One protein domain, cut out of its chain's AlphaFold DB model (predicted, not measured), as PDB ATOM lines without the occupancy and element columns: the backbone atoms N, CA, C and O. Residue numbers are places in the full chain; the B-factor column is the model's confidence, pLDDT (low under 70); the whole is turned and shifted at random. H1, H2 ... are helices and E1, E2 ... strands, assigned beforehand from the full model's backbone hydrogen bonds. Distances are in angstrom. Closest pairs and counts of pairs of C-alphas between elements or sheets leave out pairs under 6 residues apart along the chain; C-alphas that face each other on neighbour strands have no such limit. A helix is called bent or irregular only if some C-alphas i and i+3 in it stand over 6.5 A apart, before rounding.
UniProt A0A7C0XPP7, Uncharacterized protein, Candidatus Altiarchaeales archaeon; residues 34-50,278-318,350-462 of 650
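AT A GLANCE: This is residues 34 to 50, 278 to 318 and 350 to 462 of the 650 residues of an uncharacterized protein of Candidatus Altiarchaeales archaeon (UniProt A0A7C0XPP7). A small antiparallel sheet of three strands, E1, E3 and E2, has the long helix H2 crossing one face and the short H6 on that same face; the short H1 packs on residues 289 to 293 of H2, and H5, joined to H6 by a tight link, lies past one end of the sheet. Towards the other end lies the hairpin of H7 and H8, and the long H4 reaches away from this body as an arm, with H3 near its far part. The 171 printed residues have eight named helices and three named strands, in the order E1 H1 H2 H3 H4 E2 H5 H6 E3 H7 H8; the sheet runs E1 E3 E2 and the class is mostly helix. The whole is loose, with a radius of gyration of the C-alphas of 19.3 A and spans of 54 by 52 by 31 A.

HOW THE PARTS SIT: E3, residues 417 to 423, is the inner strand between E1, residues 34 to 39, and E2, residues 382 to 386. E1 and E3 are antiparallel, with N 36 and O 420 at 2.9 A; E3 and E2 are antiparallel, with N 384 and O 419 at 2.8 A. H2, residues 279 to 299, and H6, residues 407 to 414, are on one face, making two layers, a sheet and its helices. H2 has a height over the sheet of 9.3 A and runs across the strands, at 82 degrees to E1 on the local plane. H2 and H6 touch at a shallow tilt of 31 degrees, closest at the C-alphas of Leu 282 and His 409, 6.9 A, with residues 282 to 286 of H2 alone. H1, residues 43 to 50, touches residues 289 to 293 of H2 alone, at a steep tilt of 61 degrees; the closest C-alphas are those of Tyr 44 and Glu 289, 7.0 A. H5, residues 393 to 401, forms a helical hairpin with H6, and they only just touch, with 3 pairs of C-alphas within 8 A; the closest are Lys 399 and Arg 414, 4.9 A. H7, residues 429 to 438, and H8, residues 450 to 462, form a second helical hairpin, touching at a shallow tilt of 19 degrees, with C-alphas 429 and 455 closest, 5.1 A. H3, residues 308 to 316, and H4, residues 350 to 375, are close but not clearly touching; the closest C-alphas, of Leu 310 and Ile 358, are 7.5 A apart. Helix packing is mostly aligned, 3 of 4 touching pairs being at a shallow tilt. Every O i to N i+4 pair is within hydrogen-bond range in H2, H3, H4, H6, H7 and H8, against 2 of 4 in H1 and 3 of 5 in H5.

IN THESE COORDINATES: E1 begins at C-alpha 34 (20.683, -50.981, -10.815). H4 is 37.1 A long, from C-alpha 350 (9.571, -8.039, -12.844); H2 is 30.2 A, E3 19.0 A and H8 18.5 A, ending at C-alpha 462 (10.435, -58.170, -21.309). H5 is irregular, with C-alphas 394 and 397 7.4 A apart.

THE WHOLE: The two C-alphas farthest apart, of Glu 350 and Pro 405, are 58.2 A apart. Residues 51 to 277 and 319 to 349 are not printed, with gaps of 22.0 A and 16.3 A between C-alphas across the cuts. Of the links printed whole, H7 to H8 is long. Mean pLDDT of the printed part is 82.8; 33 residues are under 70, among them 309 to 318, 350 to 356 and 457 to 462.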
ATOM      1  N   PHE A  34      19.489 -51.712 -11.222       89.25
ATOM      2  CA  PHE A  34      20.683 -50.981 -10.815       89.25
ATOM      3  C   PHE A  34      21.125 -51.437  -9.435       89.25
ATOM      4  O   PHE A  34      20.342 -51.460  -8.487       89.25
ATOM      5  N   ASP A  35      22.397 -51.788  -9.332       91.81
ATOM      6  CA  ASP A  35      23.024 -52.214  -8.093       91.81
ATOM      7  C   ASP A  35      23.946 -51.108  -7.592       91.81
ATOM      8  O   ASP A  35      24.991 -50.835  -8.184       91.81
ATOM      9  N   ILE A  36      23.524 -50.438  -6.524       94.19
ATOM     10  CA  ILE A  36      24.219 -49.277  -5.973       94.19
ATOM     11  C   ILE A  36      24.605 -49.529  -4.522       94.19
ATOM     12  O   ILE A  36      23.926 -50.246  -3.789       94.19
ATOM     13  N   VAL A  37      25.692 -48.909  -4.071       95.12
ATOM     14  CA  VAL A  37      26.093 -48.940  -2.662       95.12
ATOM     15  C   VAL A  37      25.934 -47.546  -2.085       95.12
ATOM     16  O   VAL A  37      26.586 -46.603  -2.529       95.12
ATOM     17  N   ILE A  38      25.073 -47.430  -1.080       94.88
ATOM     18  CA  ILE A  38      24.812 -46.180  -0.375       94.88
ATOM     19  C   ILE A  38      25.492 -46.174   1.003       94.88
ATOM     20  O   ILE A  38      25.488 -47.197   1.700       94.88
ATOM     21  N   PRO A  39      26.082 -45.044   1.426       93.62
ATOM     22  CA  PRO A  39      26.608 -44.892   2.774       93.62
ATOM     23  C   PRO A  39      25.479 -44.633   3.775       93.62
ATOM     24  O   PRO A  39      24.487 -43.989   3.453       93.62
ATOM     25  N   GLU A  40      25.655 -45.117   5.002       92.38
ATOM     26  CA  GLU A  40      24.802 -44.847   6.164       92.38
ATOM     27  C   GLU A  40      23.286 -44.910   5.894       92.38
ATOM     28  O   GLU A  40      22.590 -43.897   5.997       92.38
ATOM     29  N   PRO A  41      22.729 -46.103   5.623       94.81
ATOM     30  CA  PRO A  41      21.313 -46.251   5.271       94.81
ATOM     31  C   PRO A  41      20.346 -45.692   6.330       94.81
ATOM     32  O   PRO A  41      19.259 -45.249   5.984       94.81
ATOM     33  N   GLY A  42      20.741 -45.669   7.610       91.62
ATOM     34  CA  GLY A  42      19.955 -45.101   8.712       91.62
ATOM     35  C   GLY A  42      20.287 -43.656   9.087       91.62
ATOM     36  O   GLY A  42      19.994 -43.256  10.213       91.62
ATOM     37  N   PHE A  43      20.938 -42.877   8.219       89.81
ATOM     38  CA  PHE A  43      21.469 -41.551   8.558       89.81
ATOM     39  C   PHE A  43      20.462 -40.609   9.242       89.81
ATOM     40  O   PHE A  43      20.816 -39.993  10.252       89.81
ATOM     41  N   TYR A  44      19.217 -40.482   8.756       88.50
ATOM     42  CA  TYR A  44      18.266 -39.548   9.375       88.50
ATOM     43  C   TYR A  44      17.724 -40.061  10.702       88.50
ATOM     44  O   TYR A  44      17.520 -39.260  11.615       88.50
ATOM     45  N   LEU A  45      17.549 -41.375  10.849       89.81
ATOM     46  CA  LEU A  45      17.218 -41.973  12.143       89.81
ATOM     47  C   LEU A  45      18.329 -41.749  13.167       89.81
ATOM     48  O   LEU A  45      18.048 -41.350  14.297       89.81
ATOM     49  N   LEU A  46      19.587 -41.944  12.768       90.62
ATOM     50  CA  LEU A  46      20.740 -41.799  13.657       90.62
ATOM     51  C   LEU A  46      20.875 -40.383  14.218       90.62
ATOM     52  O   LEU A  46      21.333 -40.240  15.346       90.62
ATOM     53  N   ARG A  47      20.424 -39.342  13.502       90.31
ATOM     54  CA  ARG A  47      20.417 -37.963  14.026       90.31
ATOM     55  C   ARG A  47      19.671 -37.853  15.355       90.31
ATOM     56  O   ARG A  47      20.176 -37.203  16.262       90.31
ATOM     57  N   LYS A  48      18.523 -38.527  15.486       90.56
ATOM     58  CA  LYS A  48      17.733 -38.530  16.726       90.56
ATOM     59  C   LYS A  48      18.439 -39.284  17.855       90.56
ATOM     60  O   LYS A  48      18.430 -38.819  18.986       90.56
ATOM     61  N   TYR A  49      19.093 -40.406  17.550       90.88
ATOM     62  CA  TYR A  49      19.897 -41.143  18.535       90.88
ATOM     63  C   TYR A  49      21.127 -40.345  18.995       90.88
ATOM     64  O   TYR A  49      21.443 -40.332  20.180       90.88
ATOM     65  N   ILE A  50      21.801 -39.641  18.080       90.00
ATOM     66  CA  ILE A  50      22.935 -38.763  18.405       90.00
ATOM     67  C   ILE A  50      22.468 -37.587  19.267       90.00
ATOM     68  O   ILE A  50      23.139 -37.222  20.227       90.00
ATOM     69  N   ASP A 278       5.947 -51.019  16.341       87.62
ATOM     70  CA  ASP A 278       5.882 -52.417  15.931       87.62
ATOM     71  C   ASP A 278       6.859 -52.719  14.778       87.62
ATOM     72  O   ASP A 278       7.370 -51.825  14.095       87.62
ATOM     73  N   ALA A 279       7.123 -54.007  14.551       86.25
ATOM     74  CA  ALA A 279       8.077 -54.439  13.534       86.25
ATOM     75  C   ALA A 279       7.683 -53.975  12.118       86.25
ATOM     76  O   ALA A 279       8.556 -53.625  11.328       86.25
ATOM     77  N   LEU A 280       6.387 -53.934  11.789       86.31
ATOM     78  CA  LEU A 280       5.912 -53.509  10.466       86.31
ATOM     79  C   LEU A 280       6.184 -52.024  10.222       86.31
ATOM     80  O   LEU A 280       6.671 -51.650   9.152       86.31
ATOM     81  N   LYS A 281       5.932 -51.177  11.223       90.38
ATOM     82  CA  LYS A 281       6.205 -49.747  11.141       90.38
ATOM     83  C   LYS A 281       7.699 -49.473  11.043       90.38
ATOM     84  O   LYS A 281       8.087 -48.583  10.289       90.38
ATOM     85  N   LEU A 282       8.533 -50.244  11.743       91.75
ATOM     86  CA  LEU A 282       9.989 -50.153  11.609       91.75
ATOM     87  C   LEU A 282      10.443 -50.454  10.175       91.75
ATOM     88  O   LEU A 282      11.179 -49.648   9.613       91.75
ATOM     89  N   ARG A 283       9.931 -51.515   9.528       92.56
ATOM     90  CA  ARG A 283      10.255 -51.801   8.112       92.56
ATOM     91  C   ARG A 283       9.827 -50.688   7.167       92.56
ATOM     92  O   ARG A 283      10.556 -50.379   6.228       92.56
ATOM     93  N   GLN A 284       8.665 -50.078   7.404       91.44
ATOM     94  CA  GLN A 284       8.221 -48.936   6.606       91.44
ATOM     95  C   GLN A 284       9.196 -47.759   6.744       91.44
ATOM     96  O   GLN A 284       9.606 -47.181   5.741       91.44
ATOM     97  N   ILE A 285       9.590 -47.434   7.976       92.56
ATOM     98  CA  ILE A 285      10.525 -46.342   8.256       92.56
ATOM     99  C   ILE A 285      11.888 -46.623   7.617       92.56
ATOM    100  O   ILE A 285      12.429 -45.760   6.941       92.56
ATOM    101  N   GLU A 286      12.436 -47.826   7.776       94.50
ATOM    102  CA  GLU A 286      13.712 -48.223   7.164       94.50
ATOM    103  C   GLU A 286      13.676 -48.118   5.638       94.50
ATOM    104  O   GLU A 286      14.622 -47.629   5.026       94.50
ATOM    105  N   LYS A 287      12.561 -48.514   5.014       94.56
ATOM    106  CA  LYS A 287      12.359 -48.363   3.573       94.56
ATOM    107  C   LYS A 287      12.344 -46.892   3.148       94.56
ATOM    108  O   LYS A 287      12.966 -46.539   2.147       94.56
ATOM    109  N   GLU A 288      11.658 -46.033   3.900       94.19
ATOM    110  CA  GLU A 288      11.661 -44.585   3.660       94.19
ATOM    111  C   GLU A 288      13.065 -43.985   3.827       94.19
ATOM    112  O   GLU A 288      13.452 -43.108   3.059       94.19
ATOM    113  N   GLU A 289      13.856 -44.473   4.785       94.75
ATOM    114  CA  GLU A 289      15.250 -44.062   4.981       94.75
ATOM    115  C   GLU A 289      16.149 -44.482   3.814       94.75
ATOM    116  O   GLU A 289      16.866 -43.641   3.272       94.75
ATOM    117  N   ILE A 290      16.046 -45.735   3.352       95.94
ATOM    118  CA  ILE A 290      16.737 -46.198   2.140       95.94
ATOM    119  C   ILE A 290      16.368 -45.304   0.956       95.94
ATOM    120  O   ILE A 290      17.259 -44.800   0.279       95.94
ATOM    121  N   MET A 291      15.076 -45.041   0.742       95.00
ATOM    122  CA  MET A 291      14.612 -44.171  -0.340       95.00
ATOM    123  C   MET A 291      15.242 -42.775  -0.255       95.00
ATOM    124  O   MET A 291      15.742 -42.271  -1.255       95.00
ATOM    125  N   LYS A 292      15.287 -42.157   0.932       93.94
ATOM    126  CA  LYS A 292      15.916 -40.839   1.121       93.94
ATOM    127  C   LYS A 292      17.395 -40.841   0.735       93.94
ATOM    128  O   LYS A 292      17.851 -39.926   0.051       93.94
ATOM    129  N   VAL A 293      18.147 -41.845   1.180       93.44
ATOM    130  CA  VAL A 293      19.586 -41.926   0.899       93.44
ATOM    131  C   VAL A 293      19.838 -42.247  -0.578       93.44
ATOM    132  O   VAL A 293      20.703 -41.626  -1.188       93.44
ATOM    133  N   VAL A 294      19.041 -43.133  -1.183       94.12
ATOM    134  CA  VAL A 294      19.073 -43.417  -2.628       94.12
ATOM    135  C   VAL A 294      18.808 -42.152  -3.438       94.12
ATOM    136  O   VAL A 294      19.551 -41.867  -4.369       94.12
ATOM    137  N   LEU A 295      17.794 -41.361  -3.079       92.56
ATOM    138  CA  LEU A 295      17.475 -40.118  -3.785       92.56
ATOM    139  C   LEU A 295      18.640 -39.128  -3.750       92.56
ATOM    140  O   LEU A 295      18.964 -38.542  -4.776       92.56
ATOM    141  N   ARG A 296      19.317 -38.985  -2.605       90.94
ATOM    142  CA  ARG A 296      20.544 -38.175  -2.513       90.94
ATOM    143  C   ARG A 296      21.701 -38.742  -3.317       90.94
ATOM    144  O   ARG A 296      22.501 -37.981  -3.843       90.94
ATOM    145  N   TRP A 297      21.817 -40.062  -3.388       91.06
ATOM    146  CA  TRP A 297      22.847 -40.695  -4.198       91.06
ATOM    147  C   TRP A 297      22.607 -40.438  -5.694       91.06
ATOM    148  O   TRP A 297      23.533 -40.046  -6.391       91.06
ATOM    149  N   LEU A 298      21.359 -40.575  -6.157       90.19
ATOM    150  CA  LEU A 298      20.963 -40.365  -7.555       90.19
ATOM    151  C   LEU A 298      21.020 -38.891  -7.981       90.19
ATOM    152  O   LEU A 298      21.460 -38.588  -9.081       90.19
ATOM    153  N   LEU A 299      20.550 -37.980  -7.127       88.75
ATOM    154  CA  LEU A 299      20.401 -36.554  -7.452       88.75
ATOM    155  C   LEU A 299      21.584 -35.694  -6.990       88.75
ATOM    156  O   LEU A 299      21.621 -34.496  -7.265       88.75
ATOM    157  N   GLY A 300      22.547 -36.299  -6.299       86.56
ATOM    158  CA  GLY A 300      23.752 -35.639  -5.820       86.56
ATOM    159  C   GLY A 300      23.640 -35.033  -4.411       86.56
ATOM    160  O   GLY A 300      22.566 -34.970  -3.803       86.56
ATOM    161  N   PRO A 301      24.780 -34.578  -3.858       80.69
ATOM    162  CA  PRO A 301      24.884 -34.121  -2.470       80.69
ATOM    163  C   PRO A 301      24.072 -32.852  -2.177       80.69
ATOM    164  O   PRO A 301      23.534 -32.725  -1.074       80.69
ATOM    165  N   ASP A 302      23.938 -31.970  -3.171       81.94
ATOM    166  CA  ASP A 302      23.213 -30.697  -3.077       81.94
ATOM    167  C   ASP A 302      21.691 -30.868  -3.219       81.94
ATOM    168  O   ASP A 302      20.939 -29.898  -3.167       81.94
ATOM    169  N   PHE A 303      21.207 -32.102  -3.397       86.25
ATOM    170  CA  PHE A 303      19.780 -32.369  -3.488       86.25
ATOM    171  C   PHE A 303      19.049 -32.072  -2.172       86.25
ATOM    172  O   PHE A 303      19.381 -32.578  -1.089       86.25
ATOM    173  N   GLU A 304      17.959 -31.324  -2.307       84.50
ATOM    174  CA  GLU A 304      17.006 -31.032  -1.250       84.50
ATOM    175  C   GLU A 304      15.664 -31.698  -1.559       84.50
ATOM    176  O   GLU A 304      15.100 -31.529  -2.639       84.50
ATOM    177  N   PHE A 305      15.101 -32.412  -0.575       85.38
ATOM    178  CA  PHE A 305      13.754 -32.992  -0.693       85.38
ATOM    179  C   PHE A 305      12.670 -31.940  -0.894       85.38
ATOM    180  O   PHE A 305      11.556 -32.284  -1.262       85.38
ATOM    181  N   PHE A 306      12.963 -30.684  -0.582       82.62
ATOM    182  CA  PHE A 306      12.154 -29.551  -0.971       82.62
ATOM    183  C   PHE A 306      13.079 -28.329  -1.053       82.62
ATOM    184  O   PHE A 306      13.643 -27.976  -0.018       82.62
ATOM    185  N   PRO A 307      13.259 -27.711  -2.234       80.38
ATOM    186  CA  PRO A 307      14.210 -26.616  -2.408       80.38
ATOM    187  C   PRO A 307      13.942 -25.418  -1.480       80.38
ATOM    188  O   PRO A 307      12.834 -24.872  -1.498       80.38
ATOM    189  N   GLU A 308      14.945 -24.962  -0.726       75.06
ATOM    190  CA  GLU A 308      14.851 -23.809   0.188       75.06
ATOM    191  C   GLU A 308      14.429 -22.530  -0.539       75.06
ATOM    192  O   GLU A 308      13.587 -21.781  -0.041       75.06
ATOM    193  N   GLU A 309      14.910 -22.334  -1.772       69.56
ATOM    194  CA  GLU A 309      14.503 -21.217  -2.628       69.56
ATOM    195  C   GLU A 309      12.976 -21.159  -2.816       69.56
ATOM    196  O   GLU A 309      12.400 -20.078  -2.894       69.56
ATOM    197  N   LEU A 310      12.287 -22.308  -2.862       67.75
ATOM    198  CA  LEU A 310      10.825 -22.348  -2.967       67.75
ATOM    199  C   LEU A 310      10.139 -22.044  -1.620       67.75
ATOM    200  O   LEU A 310       9.018 -21.536  -1.616       67.75
ATOM    201  N   ILE A 311      10.801 -22.315  -0.488       66.38
ATOM    202  CA  ILE A 311      10.311 -22.004   0.867       66.38
ATOM    203  C   ILE A 311      10.395 -20.500   1.140       66.38
ATOM    204  O   ILE A 311       9.422 -19.906   1.605       66.38
ATOM    205  N   GLU A 312      11.544 -19.877   0.873       59.97
ATOM    206  CA  GLU A 312      11.763 -18.444   1.119       59.97
ATOM    207  C   GLU A 312      10.805 -17.572   0.303       59.97
ATOM    208  O   GLU A 312      10.283 -16.571   0.789       59.97
ATOM    209  N   ILE A 313      10.510 -18.000  -0.920       56.94
ATOM    210  CA  ILE A 313       9.555 -17.336  -1.806       56.94
ATOM    211  C   ILE A 313       8.122 -17.477  -1.271       56.94
ATOM    212  O   ILE A 313       7.381 -16.497  -1.246       56.94
ATOM    213  N   GLY A 314       7.747 -18.658  -0.765       53.59
ATOM    214  CA  GLY A 314       6.433 -18.892  -0.156       53.59
ATOM    215  C   GLY A 314       6.195 -18.122   1.150       53.59
ATOM    216  O   GLY A 314       5.054 -17.794   1.462       53.59
ATOM    217  N   LYS A 315       7.255 -17.791   1.901       55.00
ATOM    218  CA  LYS A 315       7.166 -16.948   3.108       55.00
ATOM    219  C   LYS A 315       6.927 -15.469   2.793       55.00
ATOM    220  O   LYS A 315       6.398 -14.759   3.644       55.00
ATOM    221  N   ASN A 316       7.310 -15.017   1.599       50.56
ATOM    222  CA  ASN A 316       7.266 -13.607   1.224       50.56
ATOM    223  C   ASN A 316       6.013 -13.214   0.421       50.56
ATOM    224  O   ASN A 316       5.635 -12.049   0.474       50.56
ATOM    225  N   GLU A 317       5.322 -14.137  -0.262       49.22
ATOM    226  CA  GLU A 317       4.089 -13.829  -1.005       49.22
ATOM    227  C   GLU A 317       3.145 -15.039  -1.156       49.22
ATOM    228  O   GLU A 317       3.581 -16.166  -1.382       49.22
ATOM    229  N   TRP A 318       1.836 -14.754  -1.144       47.38
ATOM    230  CA  TRP A 318       0.658 -15.586  -1.455       47.38
ATOM    231  C   TRP A 318       0.694 -16.297  -2.837       47.38
ATOM    232  O   TRP A 318      -0.192 -16.117  -3.670       47.38
ATOM    233  N   GLU A 350       8.607  -7.287 -13.658       45.84
ATOM    234  CA  GLU A 350       9.571  -8.039 -12.844       45.84
ATOM    235  C   GLU A 350       8.870  -9.110 -11.999       45.84
ATOM    236  O   GLU A 350       9.322 -10.253 -11.985       45.84
ATOM    237  N   ALA A 351       7.714  -8.802 -11.400       48.41
ATOM    238  CA  ALA A 351       6.911  -9.770 -10.647       48.41
ATOM    239  C   ALA A 351       6.392 -10.927 -11.525       48.41
ATOM    240  O   ALA A 351       6.287 -12.074 -11.082       48.41
ATOM    241  N   MET A 352       6.063 -10.655 -12.793       53.53
ATOM    242  CA  MET A 352       5.652 -11.691 -13.745       53.53
ATOM    243  C   MET A 352       6.832 -12.561 -14.196       53.53
ATOM    244  O   MET A 352       6.670 -13.774 -14.336       53.53
ATOM    245  N   ARG A 353       8.027 -11.976 -14.357       59.53
ATOM    246  CA  ARG A 353       9.254 -12.722 -14.675       59.53
ATOM    247  C   ARG A 353       9.686 -13.624 -13.519       59.53
ATOM    248  O   ARG A 353       9.915 -14.806 -13.743       59.53
ATOM    249  N   ILE A 354       9.687 -13.094 -12.293       57.31
ATOM    250  CA  ILE A 354       9.974 -13.845 -11.062       57.31
ATOM    251  C   ILE A 354       9.019 -15.043 -10.941       57.31
ATOM    252  O   ILE A 354       9.476 -16.173 -10.781       57.31
ATOM    253  N   ARG A 355       7.705 -14.842 -11.142       63.81
ATOM    254  CA  ARG A 355       6.723 -15.944 -11.177       63.81
ATOM    255  C   ARG A 355       6.989 -16.967 -12.284       63.81
ATOM    256  O   ARG A 355       6.791 -18.160 -12.062       63.81
ATOM    257  N   GLY A 356       7.434 -16.527 -13.460       63.09
ATOM    258  CA  GLY A 356       7.825 -17.413 -14.559       63.09
ATOM    259  C   GLY A 356       9.025 -18.300 -14.210       63.09
ATOM    260  O   GLY A 356       8.968 -19.513 -14.412       63.09
ATOM    261  N   ASP A 357      10.070 -17.710 -13.629       70.00
ATOM    262  CA  ASP A 357      11.292 -18.414 -13.230       70.00
ATOM    263  C   ASP A 357      11.019 -19.411 -12.088       70.00
ATOM    264  O   ASP A 357      11.437 -20.569 -12.165       70.00
ATOM    265  N   ILE A 358      10.233 -19.010 -11.080       68.62
ATOM    266  CA  ILE A 358       9.783 -19.888  -9.983       68.62
ATOM    267  C   ILE A 358       8.969 -21.058 -10.526       68.62
ATOM    268  O   ILE A 358       9.243 -22.211 -10.198       68.62
ATOM    269  N   ARG A 359       7.982 -20.784 -11.390       66.69
ATOM    270  CA  ARG A 359       7.152 -21.826 -12.000       66.69
ATOM    271  C   ARG A 359       8.007 -22.819 -12.780       66.69
ATOM    272  O   ARG A 359       7.777 -24.019 -12.674       66.69
ATOM    273  N   LYS A 360       8.998 -22.344 -13.539       72.19
ATOM    274  CA  LYS A 360       9.920 -23.210 -14.286       72.19
ATOM    275  C   LYS A 360      10.731 -24.108 -13.347       72.19
ATOM    276  O   LYS A 360      10.799 -25.313 -13.587       72.19
ATOM    277  N   LYS A 361      11.291 -23.552 -12.266       75.00
ATOM    278  CA  LYS A 361      12.025 -24.318 -11.241       75.00
ATOM    279  C   LYS A 361      11.133 -25.356 -10.553       75.00
ATOM    280  O   LYS A 361      11.502 -26.526 -10.484       75.00
ATOM    281  N   MET A 362       9.936 -24.958 -10.120       70.19
ATOM    282  CA  MET A 362       8.965 -25.852  -9.483       70.19
ATOM    283  C   MET A 362       8.527 -26.980 -10.424       70.19
ATOM    284  O   MET A 362       8.477 -28.130 -10.003       70.19
ATOM    285  N   LEU A 363       8.257 -26.691 -11.702       69.62
ATOM    286  CA  LEU A 363       7.920 -27.723 -12.686       69.62
ATOM    287  C   LEU A 363       9.080 -28.697 -12.922       69.62
ATOM    288  O   LEU A 363       8.830 -29.897 -12.981       69.62
ATOM    289  N   LYS A 364      10.332 -28.217 -13.002       76.56
ATOM    290  CA  LYS A 364      11.516 -29.093 -13.105       76.56
ATOM    291  C   LYS A 364      11.607 -30.024 -11.890       76.56
ATOM    292  O   LYS A 364      11.745 -31.236 -12.054       76.56
ATOM    293  N   TYR A 365      11.454 -29.472 -10.687       80.00
ATOM    294  CA  TYR A 365      11.444 -30.239  -9.442       80.00
ATOM    295  C   TYR A 365      10.320 -31.293  -9.418       80.00
ATOM    296  O   TYR A 365      10.588 -32.481  -9.257       80.00
ATOM    297  N   LEU A 366       9.067 -30.896  -9.668       75.31
ATOM    298  CA  LEU A 366       7.912 -31.804  -9.657       75.31
ATOM    299  C   LEU A 366       7.980 -32.873 -10.756       75.31
ATOM    300  O   LEU A 366       7.578 -34.010 -10.518       75.31
ATOM    301  N   ASN A 367       8.500 -32.540 -11.941       76.94
ATOM    302  CA  ASN A 367       8.735 -33.522 -13.000       76.94
ATOM    303  C   ASN A 367       9.781 -34.559 -12.575       76.94
ATOM    304  O   ASN A 367       9.567 -35.744 -12.810       76.94
ATOM    305  N   THR A 368      10.850 -34.134 -11.895       80.75
ATOM    306  CA  THR A 368      11.878 -35.037 -11.351       80.75
ATOM    307  C   THR A 368      11.290 -35.975 -10.301       80.75
ATOM    308  O   THR A 368      11.470 -37.189 -10.382       80.75
ATOM    309  N   VAL A 369      10.504 -35.437  -9.360       80.75
ATOM    310  CA  VAL A 369       9.798 -36.243  -8.351       80.75
ATOM    311  C   VAL A 369       8.863 -37.252  -9.018       80.75
ATOM    312  O   VAL A 369       8.911 -38.436  -8.690       80.75
ATOM    313  N   ARG A 370       8.038 -36.809  -9.978       76.94
ATOM    314  CA  ARG A 370       7.107 -37.684 -10.705       76.94
ATOM    315  C   ARG A 370       7.848 -38.797 -11.440       76.94
ATOM    316  O   ARG A 370       7.439 -39.947 -11.334       76.94
ATOM    317  N   PHE A 371       8.920 -38.458 -12.154       83.81
ATOM    318  CA  PHE A 371       9.724 -39.415 -12.903       83.81
ATOM    319  C   PHE A 371      10.295 -40.499 -11.988       83.81
ATOM    320  O   PHE A 371      10.016 -41.672 -12.203       83.81
ATOM    321  N   ILE A 372      11.000 -40.123 -10.918       88.25
ATOM    322  CA  ILE A 372      11.647 -41.093 -10.024       88.25
ATOM    323  C   ILE A 372      10.620 -41.984  -9.306       88.25
ATOM    324  O   ILE A 372      10.835 -43.185  -9.155       88.25
ATOM    325  N   GLN A 373       9.487 -41.417  -8.879       85.38
ATOM    326  CA  GLN A 373       8.422 -42.182  -8.220       85.38
ATOM    327  C   GLN A 373       7.719 -43.170  -9.162       85.38
ATOM    328  O   GLN A 373       7.199 -44.180  -8.699       85.38
ATOM    329  N   GLN A 374       7.697 -42.899 -10.470       82.56
ATOM    330  CA  GLN A 374       7.078 -43.780 -11.464       82.56
ATOM    331  C   GLN A 374       8.063 -44.797 -12.046       82.56
ATOM    332  O   GLN A 374       7.692 -45.958 -12.232       82.56
ATOM    333  N   ALA A 375       9.298 -44.371 -12.308       87.25
ATOM    334  CA  ALA A 375      10.327 -45.175 -12.951       87.25
ATOM    335  C   ALA A 375      10.874 -46.278 -12.040       87.25
ATOM    336  O   ALA A 375      11.237 -47.336 -12.538       87.25
ATOM    337  N   ILE A 376      10.923 -46.065 -10.720       91.06
ATOM    338  CA  ILE A 376      11.411 -47.066  -9.763       91.06
ATOM    339  C   ILE A 376      10.224 -47.818  -9.148       91.06
ATOM    340  O   ILE A 376       9.287 -47.216  -8.623       91.06
ATOM    341  N   GLU A 377      10.274 -49.150  -9.163       88.88
ATOM    342  CA  GLU A 377       9.351 -50.007  -8.413       88.88
ATOM    343  C   GLU A 377       9.777 -50.038  -6.934       88.88
ATOM    344  O   GLU A 377      10.399 -50.994  -6.469       88.88
ATOM    345  N   TRP A 378       9.472 -48.982  -6.172       91.69
ATOM    346  CA  TRP A 378       9.843 -48.869  -4.752       91.69
ATOM    347  C   TRP A 378       9.355 -50.053  -3.911       91.69
ATOM    348  O   TRP A 378       9.987 -50.427  -2.927       91.69
ATOM    349  N   GLU A 379       8.226 -50.660  -4.269       84.56
ATOM    350  CA  GLU A 379       7.689 -51.918  -3.741       84.56
ATOM    351  C   GLU A 379       8.650 -53.113  -3.862       84.56
ATOM    352  O   GLU A 379       8.643 -53.959  -2.972       84.56
ATOM    353  N   ASN A 380       9.513 -53.123  -4.882       85.88
ATOM    354  CA  ASN A 380      10.424 -54.216  -5.230       85.88
ATOM    355  C   ASN A 380      11.902 -53.910  -4.925       85.88
ATOM    356  O   ASN A 380      12.767 -54.738  -5.225       85.88
ATOM    357  N   VAL A 381      12.205 -52.752  -4.328       90.12
ATOM    358  CA  VAL A 381      13.568 -52.394  -3.912       90.12
ATOM    359  C   VAL A 381      14.016 -53.293  -2.763       90.12
ATOM    360  O   VAL A 381      13.357 -53.378  -1.725       90.12
ATOM    361  N   ASN A 382      15.174 -53.923  -2.938       90.94
ATOM    362  CA  ASN A 382      15.804 -54.782  -1.938       90.94
ATOM    363  C   ASN A 382      17.142 -54.194  -1.486       90.94
ATOM    364  O   ASN A 382      17.810 -53.499  -2.252       90.94
ATOM    365  N   TRP A 383      17.564 -54.499  -0.259       95.69
ATOM    366  CA  TRP A 383      18.857 -54.049   0.254       95.69
ATOM    367  C   TRP A 383      19.555 -55.087   1.133       95.69
ATOM    368  O   TRP A 383      18.924 -55.907   1.800       95.69
ATOM    369  N   ILE A 384      20.885 -55.020   1.146       95.19
ATOM    370  CA  ILE A 384      21.774 -55.816   1.993       95.19
ATOM    371  C   ILE A 384      22.627 -54.853   2.813       95.19
ATOM    372  O   ILE A 384      23.296 -53.980   2.262       95.19
ATOM    373  N   LEU A 385      22.612 -55.017   4.132       97.06
ATOM    374  CA  LEU A 385      23.347 -54.162   5.058       97.06
ATOM    375  C   LEU A 385      24.802 -54.611   5.186       97.06
ATOM    376  O   LEU A 385      25.086 -55.800   5.343       97.06
ATOM    377  N   TYR A 386      25.719 -53.647   5.161       96.69
ATOM    378  CA  TYR A 386      27.143 -53.862   5.391       96.69
ATOM    379  C   TYR A 386      27.578 -53.361   6.776       96.69
ATOM    380  O   TYR A 386      26.964 -52.439   7.322       96.69
ATOM    381  N   PRO A 387      28.642 -53.954   7.358       96.12
ATOM    382  CA  PRO A 387      29.091 -53.646   8.715       96.12
ATOM    383  C   PRO A 387      29.365 -52.160   8.990       96.12
ATOM    384  O   PRO A 387      29.664 -51.386   8.082       96.12
ATOM    385  N   TYR A 388      29.318 -51.781  10.271       95.31
ATOM    386  CA  TYR A 388      29.482 -50.402  10.753       95.31
ATOM    387  C   TYR A 388      30.788 -49.724  10.307       95.31
ATOM    388  O   TYR A 388      30.800 -48.514  10.109       95.31
ATOM    389  N   PHE A 389      31.874 -50.478  10.103       94.44
ATOM    390  CA  PHE A 389      33.189 -49.918   9.764       94.44
ATOM    391  C   PHE A 389      33.280 -49.336   8.343       94.44
ATOM    392  O   PHE A 389      34.294 -48.747   7.985       94.44
ATOM    393  N   TRP A 390      32.219 -49.466   7.537       94.81
ATOM    394  CA  TRP A 390      32.085 -48.780   6.248       94.81
ATOM    395  C   TRP A 390      31.531 -47.345   6.365       94.81
ATOM    396  O   TRP A 390      31.199 -46.737   5.354       94.81
ATOM    397  N   THR A 391      31.433 -46.790   7.579       92.25
ATOM    398  CA  THR A 391      31.159 -45.359   7.817       92.25
ATOM    399  C   THR A 391      32.370 -44.622   8.417       92.25
ATOM    400  O   THR A 391      33.419 -45.220   8.653       92.25
ATOM    401  N   VAL A 392      32.222 -43.321   8.694       90.69
ATOM    402  CA  VAL A 392      33.214 -42.467   9.355       90.69
ATOM    403  C   VAL A 392      33.683 -43.070  10.697       90.69
ATOM    404  O   VAL A 392      32.831 -43.447  11.511       90.69
ATOM    405  N   PRO A 393      35.009 -43.151  10.951       93.50
ATOM    406  CA  PRO A 393      35.580 -43.763  12.158       93.50
ATOM    407  C   PRO A 393      35.011 -43.249  13.482       93.50
ATOM    408  O   PRO A 393      34.697 -44.047  14.360       93.50
ATOM    409  N   ASP A 394      34.769 -41.941  13.589       91.62
ATOM    410  CA  ASP A 394      34.242 -41.295  14.801       91.62
ATOM    411  C   ASP A 394      32.860 -41.822  15.238       91.62
ATOM    412  O   ASP A 394      32.413 -41.561  16.352       91.62
ATOM    413  N   ARG A 395      32.149 -42.553  14.367       89.00
ATOM    414  CA  ARG A 395      30.829 -43.137  14.660       89.00
ATOM    415  C   ARG A 395      30.861 -44.629  14.960       89.00
ATOM    416  O   ARG A 395      29.795 -45.195  15.202       89.00
ATOM    417  N   TRP A 396      32.020 -45.280  14.909       94.00
ATOM    418  CA  TRP A 396      32.108 -46.732  15.066       94.00
ATOM    419  C   TRP A 396      31.656 -47.176  16.456       94.00
ATOM    420  O   TRP A 396      30.709 -47.956  16.544       94.00
ATOM    421  N   ASP A 397      32.230 -46.597  17.513       92.62
ATOM    422  CA  ASP A 397      31.872 -46.920  18.901       92.62
ATOM    423  C   ASP A 397      30.387 -46.649  19.175       92.62
ATOM    424  O   ASP A 397      29.672 -47.503  19.704       92.62
ATOM    425  N   PHE A 398      29.887 -45.494  18.718       91.44
ATOM    426  CA  PHE A 398      28.472 -45.145  18.812       91.44
ATOM    427  C   PHE A 398      27.591 -46.195  18.131       91.44
ATOM    428  O   PHE A 398      26.704 -46.754  18.770       91.44
ATOM    429  N   LYS A 399      27.850 -46.536  16.863       92.81
ATOM    430  CA  LYS A 399      27.068 -47.556  16.149       92.81
ATOM    431  C   LYS A 399      27.142 -48.909  16.848       92.81
ATOM    432  O   LYS A 399      26.114 -49.553  17.002       92.81
ATOM    433  N   GLN A 400      28.312 -49.337  17.312       93.00
ATOM    434  CA  GLN A 400      28.451 -50.601  18.039       93.00
ATOM    435  C   GLN A 400      27.665 -50.622  19.355       93.00
ATOM    436  O   GLN A 400      27.145 -51.673  19.712       93.00
ATOM    437  N   SER A 401      27.532 -49.480  20.034       91.31
ATOM    438  CA  SER A 401      26.755 -49.356  21.274       91.31
ATOM    439  C   SER A 401      25.233 -49.316  21.085       91.31
ATOM    440  O   SER A 401      24.504 -49.479  22.058       91.31
ATOM    441  N   LEU A 402      24.723 -49.101  19.863       92.00
ATOM    442  CA  LEU A 402      23.276 -49.022  19.625       92.00
ATOM    443  C   LEU A 402      22.624 -50.382  19.842       92.00
ATOM    444  O   LEU A 402      23.002 -51.338  19.175       92.00
ATOM    445  N   GLU A 403      21.614 -50.460  20.698       90.31
ATOM    446  CA  GLU A 403      20.852 -51.682  20.967       90.31
ATOM    447  C   GLU A 403      19.369 -51.464  20.661       90.31
ATOM    448  O   GLU A 403      18.825 -50.381  20.892       90.31
ATOM    449  N   HIS A 404      18.700 -52.493  20.137       91.81
ATOM    450  CA  HIS A 404      17.264 -52.440  19.892       91.81
ATOM    451  C   HIS A 404      16.627 -53.841  20.010       91.81
ATOM    452  O   HIS A 404      17.223 -54.810  19.547       91.81
ATOM    453  N   PRO A 405      15.408 -53.989  20.574       90.00
ATOM    454  CA  PRO A 405      14.755 -55.299  20.713       90.00
ATOM    455  C   PRO A 405      14.485 -56.024  19.383       90.00
ATOM    456  O   PRO A 405      14.412 -57.251  19.340       90.00
ATOM    457  N   ASP A 406      14.300 -55.267  18.300       92.25
ATOM    458  CA  ASP A 406      14.211 -55.799  16.936       92.25
ATOM    459  C   ASP A 406      15.607 -55.898  16.301       92.25
ATOM    460  O   ASP A 406      16.231 -54.878  15.998       92.25
ATOM    461  N   PHE A 407      16.045 -57.135  16.057       92.25
ATOM    462  CA  PHE A 407      17.368 -57.477  15.525       92.25
ATOM    463  C   PHE A 407      17.684 -56.851  14.159       92.25
ATOM    464  O   PHE A 407      18.812 -56.429  13.906       92.25
ATOM    465  N   TYR A 408      16.715 -56.790  13.246       92.94
ATOM    466  CA  TYR A 408      16.964 -56.225  11.919       92.94
ATOM    467  C   TYR A 408      17.019 -54.695  11.975       92.94
ATOM    468  O   TYR A 408      17.794 -54.093  11.239       92.94
ATOM    469  N   HIS A 409      16.227 -54.070  12.854       94.50
ATOM    470  CA  HIS A 409      16.302 -52.631  13.092       94.50
ATOM    471  C   HIS A 409      17.639 -52.247  13.728       94.50
ATOM    472  O   HIS A 409      18.292 -51.308  13.281       94.50
ATOM    473  N   GLU A 410      18.095 -53.021  14.716       93.81
ATOM    474  CA  GLU A 410      19.434 -52.885  15.291       93.81
ATOM    475  C   GLU A 410      20.503 -52.969  14.190       93.81
ATOM    476  O   GLU A 410      21.306 -52.050  14.031       93.81
ATOM    477  N   ALA A 411      20.468 -54.020  13.362       94.81
ATOM    478  CA  ALA A 411      21.397 -54.180  12.247       94.81
ATOM    479  C   ALA A 411      21.352 -52.991  11.269       94.81
ATOM    480  O   ALA A 411      22.403 -52.541  10.808       94.81
ATOM    481  N   PHE A 412      20.163 -52.454  10.981       96.50
ATOM    482  CA  PHE A 412      19.969 -51.290  10.116       96.50
ATOM    483  C   PHE A 412      20.628 -50.025  10.679       96.50
ATOM    484  O   PHE A 412      21.354 -49.335   9.962       96.50
ATOM    485  N   LEU A 413      20.435 -49.739  11.968       95.19
ATOM    486  CA  LEU A 413      21.053 -48.592  12.642       95.19
ATOM    487  C   LEU A 413      22.586 -48.718  12.693       95.19
ATOM    488  O   LEU A 413      23.321 -47.749  12.451       95.19
ATOM    489  N   ARG A 414      23.078 -49.932  12.961       95.75
ATOM    490  CA  ARG A 414      24.513 -50.236  13.014       95.75
ATOM    491  C   ARG A 414      25.185 -50.218  11.643       95.75
ATOM    492  O   ARG A 414      26.386 -49.977  11.578       95.75
ATOM    493  N   ALA A 415      24.452 -50.435  10.554       96.75
ATOM    494  CA  ALA A 415      25.026 -50.571   9.218       96.75
ATOM    495  C   ALA A 415      25.860 -49.348   8.797       96.75
ATOM    496  O   ALA A 415      25.443 -48.198   8.966       96.75
ATOM    497  N   GLY A 416      27.051 -49.592   8.247       95.44
ATOM    498  CA  GLY A 416      27.924 -48.544   7.707       95.44
ATOM    499  C   GLY A 416      27.526 -48.150   6.286       95.44
ATOM    500  O   GLY A 416      27.503 -46.970   5.961       95.44
ATOM    501  N   CYS A 417      27.118 -49.137   5.487       96.06
ATOM    502  CA  CYS A 417      26.611 -48.984   4.123       96.06
ATOM    503  C   CYS A 417      25.446 -49.951   3.875       96.06
ATOM    504  O   CYS A 417      25.243 -50.901   4.635       96.06
ATOM    505  N   ALA A 418      24.724 -49.750   2.777       97.38
ATOM    506  CA  ALA A 418      23.814 -50.741   2.219       97.38
ATOM    507  C   ALA A 418      24.046 -50.894   0.714       97.38
ATOM    508  O   ALA A 418      24.165 -49.901   0.000       97.38
ATOM    509  N   ARG A 419      24.074 -52.136   0.231       96.94
ATOM    510  CA  ARG A 419      23.928 -52.448  -1.192       96.94
ATOM    511  C   ARG A 419      22.440 -52.478  -1.508       96.94
ATOM    512  O   ARG A 419      21.723 -53.281  -0.916       96.94
ATOM    513  N   VAL A 420      21.984 -51.599  -2.385       96.81
ATOM    514  CA  VAL A 420      20.582 -51.420  -2.757       96.81
ATOM    515  C   VAL A 420      20.408 -51.815  -4.212       96.81
ATOM    516  O   VAL A 420      21.148 -51.379  -5.088       96.81
ATOM    517  N   VAL A 421      19.395 -52.636  -4.446       94.12
ATOM    518  CA  VAL A 421      19.012 -53.129  -5.759       94.12
ATOM    519  C   VAL A 421      17.755 -52.375  -6.174       94.12
ATOM    520  O   VAL A 421      16.675 -52.617  -5.629       94.12
ATOM    521  N   LEU A 422      17.913 -51.425  -7.094       93.31
ATOM    522  CA  LEU A 422      16.825 -50.643  -7.667       93.31
ATOM    523  C   LEU A 422      16.243 -51.375  -8.868       93.31
ATOM    524  O   LEU A 422      16.964 -51.726  -9.798       93.31
ATOM    525  N   THR A 423      14.934 -51.568  -8.855       90.88
ATOM    526  CA  THR A 423      14.179 -52.213  -9.930       90.88
ATOM    527  C   THR A 423      13.481 -51.145 -10.758       90.88
ATOM    528  O   THR A 423      12.649 -50.398 -10.236       90.88
ATOM    529  N   VAL A 424      13.823 -51.055 -12.041       89.00
ATOM    530  CA  VAL A 424      13.204 -50.104 -12.970       89.00
ATOM    531  C   VAL A 424      11.910 -50.702 -13.516       89.00
ATOM    532  O   VAL A 424      11.867 -51.864 -13.926       89.00
ATOM    533  N   ARG A 425      10.840 -49.906 -13.500       83.25
ATOM    534  CA  ARG A 425       9.527 -50.264 -14.033       83.25
ATOM    535  C   ARG A 425       9.628 -50.462 -15.552       83.25
ATOM    536  O   ARG A 425      10.237 -49.634 -16.222       83.25
ATOM    537  N   PRO A 426       9.009 -51.505 -16.122       79.81
ATOM    538  CA  PRO A 426       9.101 -51.757 -17.552       79.81
ATOM    539  C   PRO A 426       8.452 -50.634 -18.360       79.81
ATOM    540  O   PRO A 426       7.389 -50.126 -17.990       79.81
ATOM    541  N   GLY A 427       9.100 -50.265 -19.460       78.00
ATOM    542  CA  GLY A 427       8.822 -49.073 -20.259       78.00
ATOM    543  C   GLY A 427       9.568 -47.812 -19.798       78.00
ATOM    544  O   GLY A 427       9.438 -46.777 -20.445       78.00
ATOM    545  N   PHE A 428      10.321 -47.866 -18.693       82.38
ATOM    546  CA  PHE A 428      11.163 -46.758 -18.213       82.38
ATOM    547  C   PHE A 428      12.663 -47.027 -18.380       82.38
ATOM    548  O   PHE A 428      13.457 -46.177 -17.996       82.38
ATOM    549  N   GLU A 429      13.072 -48.169 -18.937       83.56
ATOM    550  CA  GLU A 429      14.474 -48.589 -19.033       83.56
ATOM    551  C   GLU A 429      15.332 -47.534 -19.736       83.56
ATOM    552  O   GLU A 429      16.322 -47.070 -19.173       83.56
ATOM    553  N   GLU A 430      14.911 -47.106 -20.928       82.38
ATOM    554  CA  GLU A 430      15.629 -46.106 -21.717       82.38
ATOM    555  C   GLU A 430      15.695 -44.763 -20.978       82.38
ATOM    556  O   GLU A 430      16.774 -44.224 -20.741       82.38
ATOM    557  N   ALA A 431      14.542 -44.250 -20.538       82.50
ATOM    558  CA  ALA A 431      14.445 -42.967 -19.845       82.50
ATOM    559  C   ALA A 431      15.261 -42.945 -18.541       82.50
ATOM    560  O   ALA A 431      15.870 -41.932 -18.199       82.50
ATOM    561  N   PHE A 432      15.308 -44.063 -17.814       87.38
ATOM    562  CA  PHE A 432      16.091 -44.189 -16.590       87.38
ATOM    563  C   PHE A 432      17.593 -44.243 -16.874       87.38
ATOM    564  O   PHE A 432      18.354 -43.599 -16.157       87.38
ATOM    565  N   VAL A 433      18.030 -44.927 -17.937       85.69
ATOM    566  CA  VAL A 433      19.430 -44.873 -18.392       85.69
ATOM    567  C   VAL A 433      19.820 -43.450 -18.789       85.69
ATOM    568  O   VAL A 433      20.845 -42.958 -18.325       85.69
ATOM    569  N   ARG A 434      18.987 -42.748 -19.571       85.38
ATOM    570  CA  ARG A 434      19.235 -41.340 -19.934       85.38
ATOM    571  C   ARG A 434      19.388 -40.460 -18.696       85.38
ATOM    572  O   ARG A 434      20.338 -39.683 -18.607       85.38
ATOM    573  N   PHE A 435      18.504 -40.624 -17.715       87.94
ATOM    574  CA  PHE A 435      18.586 -39.913 -16.443       87.94
ATOM    575  C   PHE A 435      19.876 -40.231 -15.672       87.94
ATOM    576  O   PHE A 435      20.515 -39.315 -15.164       87.94
ATOM    577  N   MET A 436      20.283 -41.500 -15.607       86.62
ATOM    578  CA  MET A 436      21.503 -41.922 -14.912       86.62
ATOM    579  C   MET A 436      22.782 -41.349 -15.536       86.62
ATOM    580  O   MET A 436      23.711 -41.018 -14.807       86.62
ATOM    581  N   GLU A 437      22.823 -41.210 -16.863       84.75
ATOM    582  CA  GLU A 437      23.984 -40.668 -17.582       84.75
ATOM    583  C   GLU A 437      24.046 -39.134 -17.557       84.75
ATOM    584  O   GLU A 437      25.125 -38.548 -17.517       84.75
ATOM    585  N   THR A 438      22.892 -38.463 -17.579       83.69
ATOM    586  CA  THR A 438      22.824 -36.998 -17.748       83.69
ATOM    587  C   THR A 438      22.515 -36.233 -16.465       83.69
ATOM    588  O   THR A 438      22.787 -35.037 -16.379       83.69
ATOM    589  N   GLY A 439      21.909 -36.891 -15.475       79.50
ATOM    590  CA  GLY A 439      21.320 -36.246 -14.301       79.50
ATOM    591  C   GLY A 439      20.033 -35.460 -14.593       79.50
ATOM    592  O   GLY A 439      19.497 -34.813 -13.691       79.50
ATOM    593  N   GLU A 440      19.509 -35.500 -15.825       77.75
ATOM    594  CA  GLU A 440      18.288 -34.800 -16.229       77.75
ATOM    595  C   GLU A 440      17.240 -35.779 -16.772       77.75
ATOM    596  O   GLU A 440      17.549 -36.700 -17.518       77.75
ATOM    597  N   VAL A 441      15.968 -35.576 -16.409       74.69
ATOM    598  CA  VAL A 441      14.859 -36.451 -16.847       74.69
ATOM    599  C   VAL A 441      14.705 -36.463 -18.372       74.69
ATOM    600  O   VAL A 441      14.420 -37.506 -18.949       74.69
ATOM    601  N   ASP A 442      14.930 -35.314 -19.008       68.50
ATOM    602  CA  ASP A 442      14.831 -35.128 -20.460       68.50
ATOM    603  C   ASP A 442      16.228 -35.016 -21.104       68.50
ATOM    604  O   ASP A 442      16.394 -34.364 -22.135       68.50
ATOM    605  N   GLY A 443      17.257 -35.572 -20.455       69.00
ATOM    606  CA  GLY A 443      18.635 -35.467 -20.918       69.00
ATOM    607  C   GLY A 443      18.870 -36.206 -22.234       69.00
ATOM    608  O   GLY A 443      18.434 -37.346 -22.428       69.00
ATOM    609  N   GLU A 444      19.595 -35.562 -23.144       72.19
ATOM    610  CA  GLU A 444      20.005 -36.172 -24.405       72.19
ATOM    611  C   GLU A 444      21.302 -36.967 -24.210       72.19
ATOM    612  O   GLU A 444      22.267 -36.482 -23.621       72.19
ATOM    613  N   ILE A 445      21.323 -38.189 -24.739       73.00
ATOM    614  CA  ILE A 445      22.530 -39.005 -24.914       73.00
ATOM    615  C   ILE A 445      22.555 -39.515 -26.352       73.00
ATOM    616  O   ILE A 445      21.491 -39.644 -26.970       73.00
ATOM    617  N   GLU A 446      23.759 -39.770 -26.869       74.62
ATOM    618  CA  GLU A 446      23.983 -40.265 -28.232       74.62
ATOM    619  C   GLU A 446      23.190 -41.563 -28.475       74.62
ATOM    620  O   GLU A 446      23.123 -42.425 -27.599       74.62
ATOM    621  N   GLU A 447      22.551 -41.698 -29.644       67.75
ATOM    622  CA  GLU A 447      21.677 -42.845 -29.960       67.75
ATOM    623  C   GLU A 447      22.415 -44.196 -29.912       67.75
ATOM    624  O   GLU A 447      21.795 -45.225 -29.666       67.75
ATOM    625  N   ASP A 448      23.736 -44.211 -30.103       73.94
ATOM    626  CA  ASP A 448      24.591 -45.401 -30.077       73.94
ATOM    627  C   ASP A 448      25.208 -45.700 -28.695       73.94
ATOM    628  O   ASP A 448      26.119 -46.528 -28.582       73.94
ATOM    629  N   HIS A 449      24.706 -45.078 -27.621       71.75
ATOM    630  CA  HIS A 449      25.216 -45.318 -26.272       71.75
ATOM    631  C   HIS A 449      25.031 -46.791 -25.845       71.75
ATOM    632  O   HIS A 449      23.920 -47.326 -25.910       71.75
ATOM    633  N   PRO A 450      26.068 -47.468 -25.314       70.19
ATOM    634  CA  PRO A 450      26.003 -48.901 -25.018       70.19
ATOM    635  C   PRO A 450      24.898 -49.266 -24.015       70.19
ATOM    636  O   PRO A 450      24.260 -50.308 -24.162       70.19
ATOM    637  N   TYR A 451      24.610 -48.410 -23.029       69.62
ATOM    638  CA  TYR A 451      23.538 -48.671 -22.061       69.62
ATOM    639  C   TYR A 451      22.125 -48.476 -22.629       69.62
ATOM    640  O   TYR A 451      21.200 -49.101 -22.115       69.62
ATOM    641  N   LEU A 452      21.948 -47.678 -23.692       65.56
ATOM    642  CA  LEU A 452      20.663 -47.582 -24.395       65.56
ATOM    643  C   LEU A 452      20.351 -48.889 -25.115       65.56
ATOM    644  O   LEU A 452      19.269 -49.433 -24.935       65.56
ATOM    645  N   SER A 453      21.336 -49.444 -25.825       70.00
ATOM    646  CA  SER A 453      21.167 -50.728 -26.514       70.00
ATOM    647  C   SER A 453      20.789 -51.864 -25.554       70.00
ATOM    648  O   SER A 453      19.937 -52.689 -25.869       70.00
ATOM    649  N   LEU A 454      21.352 -51.860 -24.339       55.72
ATOM    650  CA  LEU A 454      21.007 -52.822 -23.294       55.72
ATOM    651  C   LEU A 454      19.602 -52.577 -22.723       55.72
ATOM    652  O   LEU A 454      18.874 -53.528 -22.453       55.72
ATOM    653  N   ALA A 455      19.215 -51.314 -22.527       67.00
ATOM    654  CA  ALA A 455      17.873 -50.955 -22.077       67.00
ATOM    655  C   ALA A 455      16.805 -51.377 -23.096       67.00
ATOM    656  O   ALA A 455      15.802 -51.975 -22.709       67.00
ATOM    657  N   GLU A 456      17.046 -51.131 -24.384       72.25
ATOM    658  CA  GLU A 456      16.192 -51.575 -25.488       72.25
ATOM    659  C   GLU A 456      16.120 -53.104 -25.568       72.25
ATOM    660  O   GLU A 456      15.037 -53.655 -25.753       72.25
ATOM    661  N   GLU A 457      17.244 -53.809 -25.387       68.56
ATOM    662  CA  GLU A 457      17.280 -55.276 -25.365       68.56
ATOM    663  C   GLU A 457      16.465 -55.845 -24.197       68.56
ATOM    664  O   GLU A 457      15.663 -56.760 -24.394       68.56
ATOM    665  N   ILE A 458      16.619 -55.290 -22.992       67.00
ATOM    666  CA  ILE A 458      15.857 -55.705 -21.805       67.00
ATOM    667  C   ILE A 458      14.369 -55.403 -21.990       67.00
ATOM    668  O   ILE A 458      13.536 -56.260 -21.693       67.00
ATOM    669  N   GLU A 459      14.017 -54.228 -22.516       67.31
ATOM    670  CA  GLU A 459      12.628 -53.873 -22.802       67.31
ATOM    671  C   GLU A 459      12.030 -54.819 -23.861       67.31
ATOM    672  O   GLU A 459      10.923 -55.344 -23.692       67.31
ATOM    673  N   ALA A 460      12.772 -55.095 -24.937       63.97
ATOM    674  CA  ALA A 460      12.370 -56.023 -25.984       63.97
ATOM    675  C   ALA A 460      12.209 -57.446 -25.438       63.97
ATOM    676  O   ALA A 460      11.209 -58.098 -25.738       63.97
ATOM    677  N   SER A 461      13.126 -57.918 -24.593       61.03
ATOM    678  CA  SER A 461      13.046 -59.226 -23.934       61.03
ATOM    679  C   SER A 461      11.852 -59.310 -22.978       61.03
ATOM    680  O   SER A 461      11.072 -60.264 -23.034       61.03
ATOM    681  N   ALA A 462      11.605 -58.267 -22.180       59.31
ATOM    682  CA  ALA A 462      10.435 -58.170 -21.309       59.31
ATOM    683  C   ALA A 462       9.111 -58.167 -22.096       59.31
ATOM    684  O   ALA A 462       8.102 -58.697 -21.619       59.31
TER     685      ALA A 462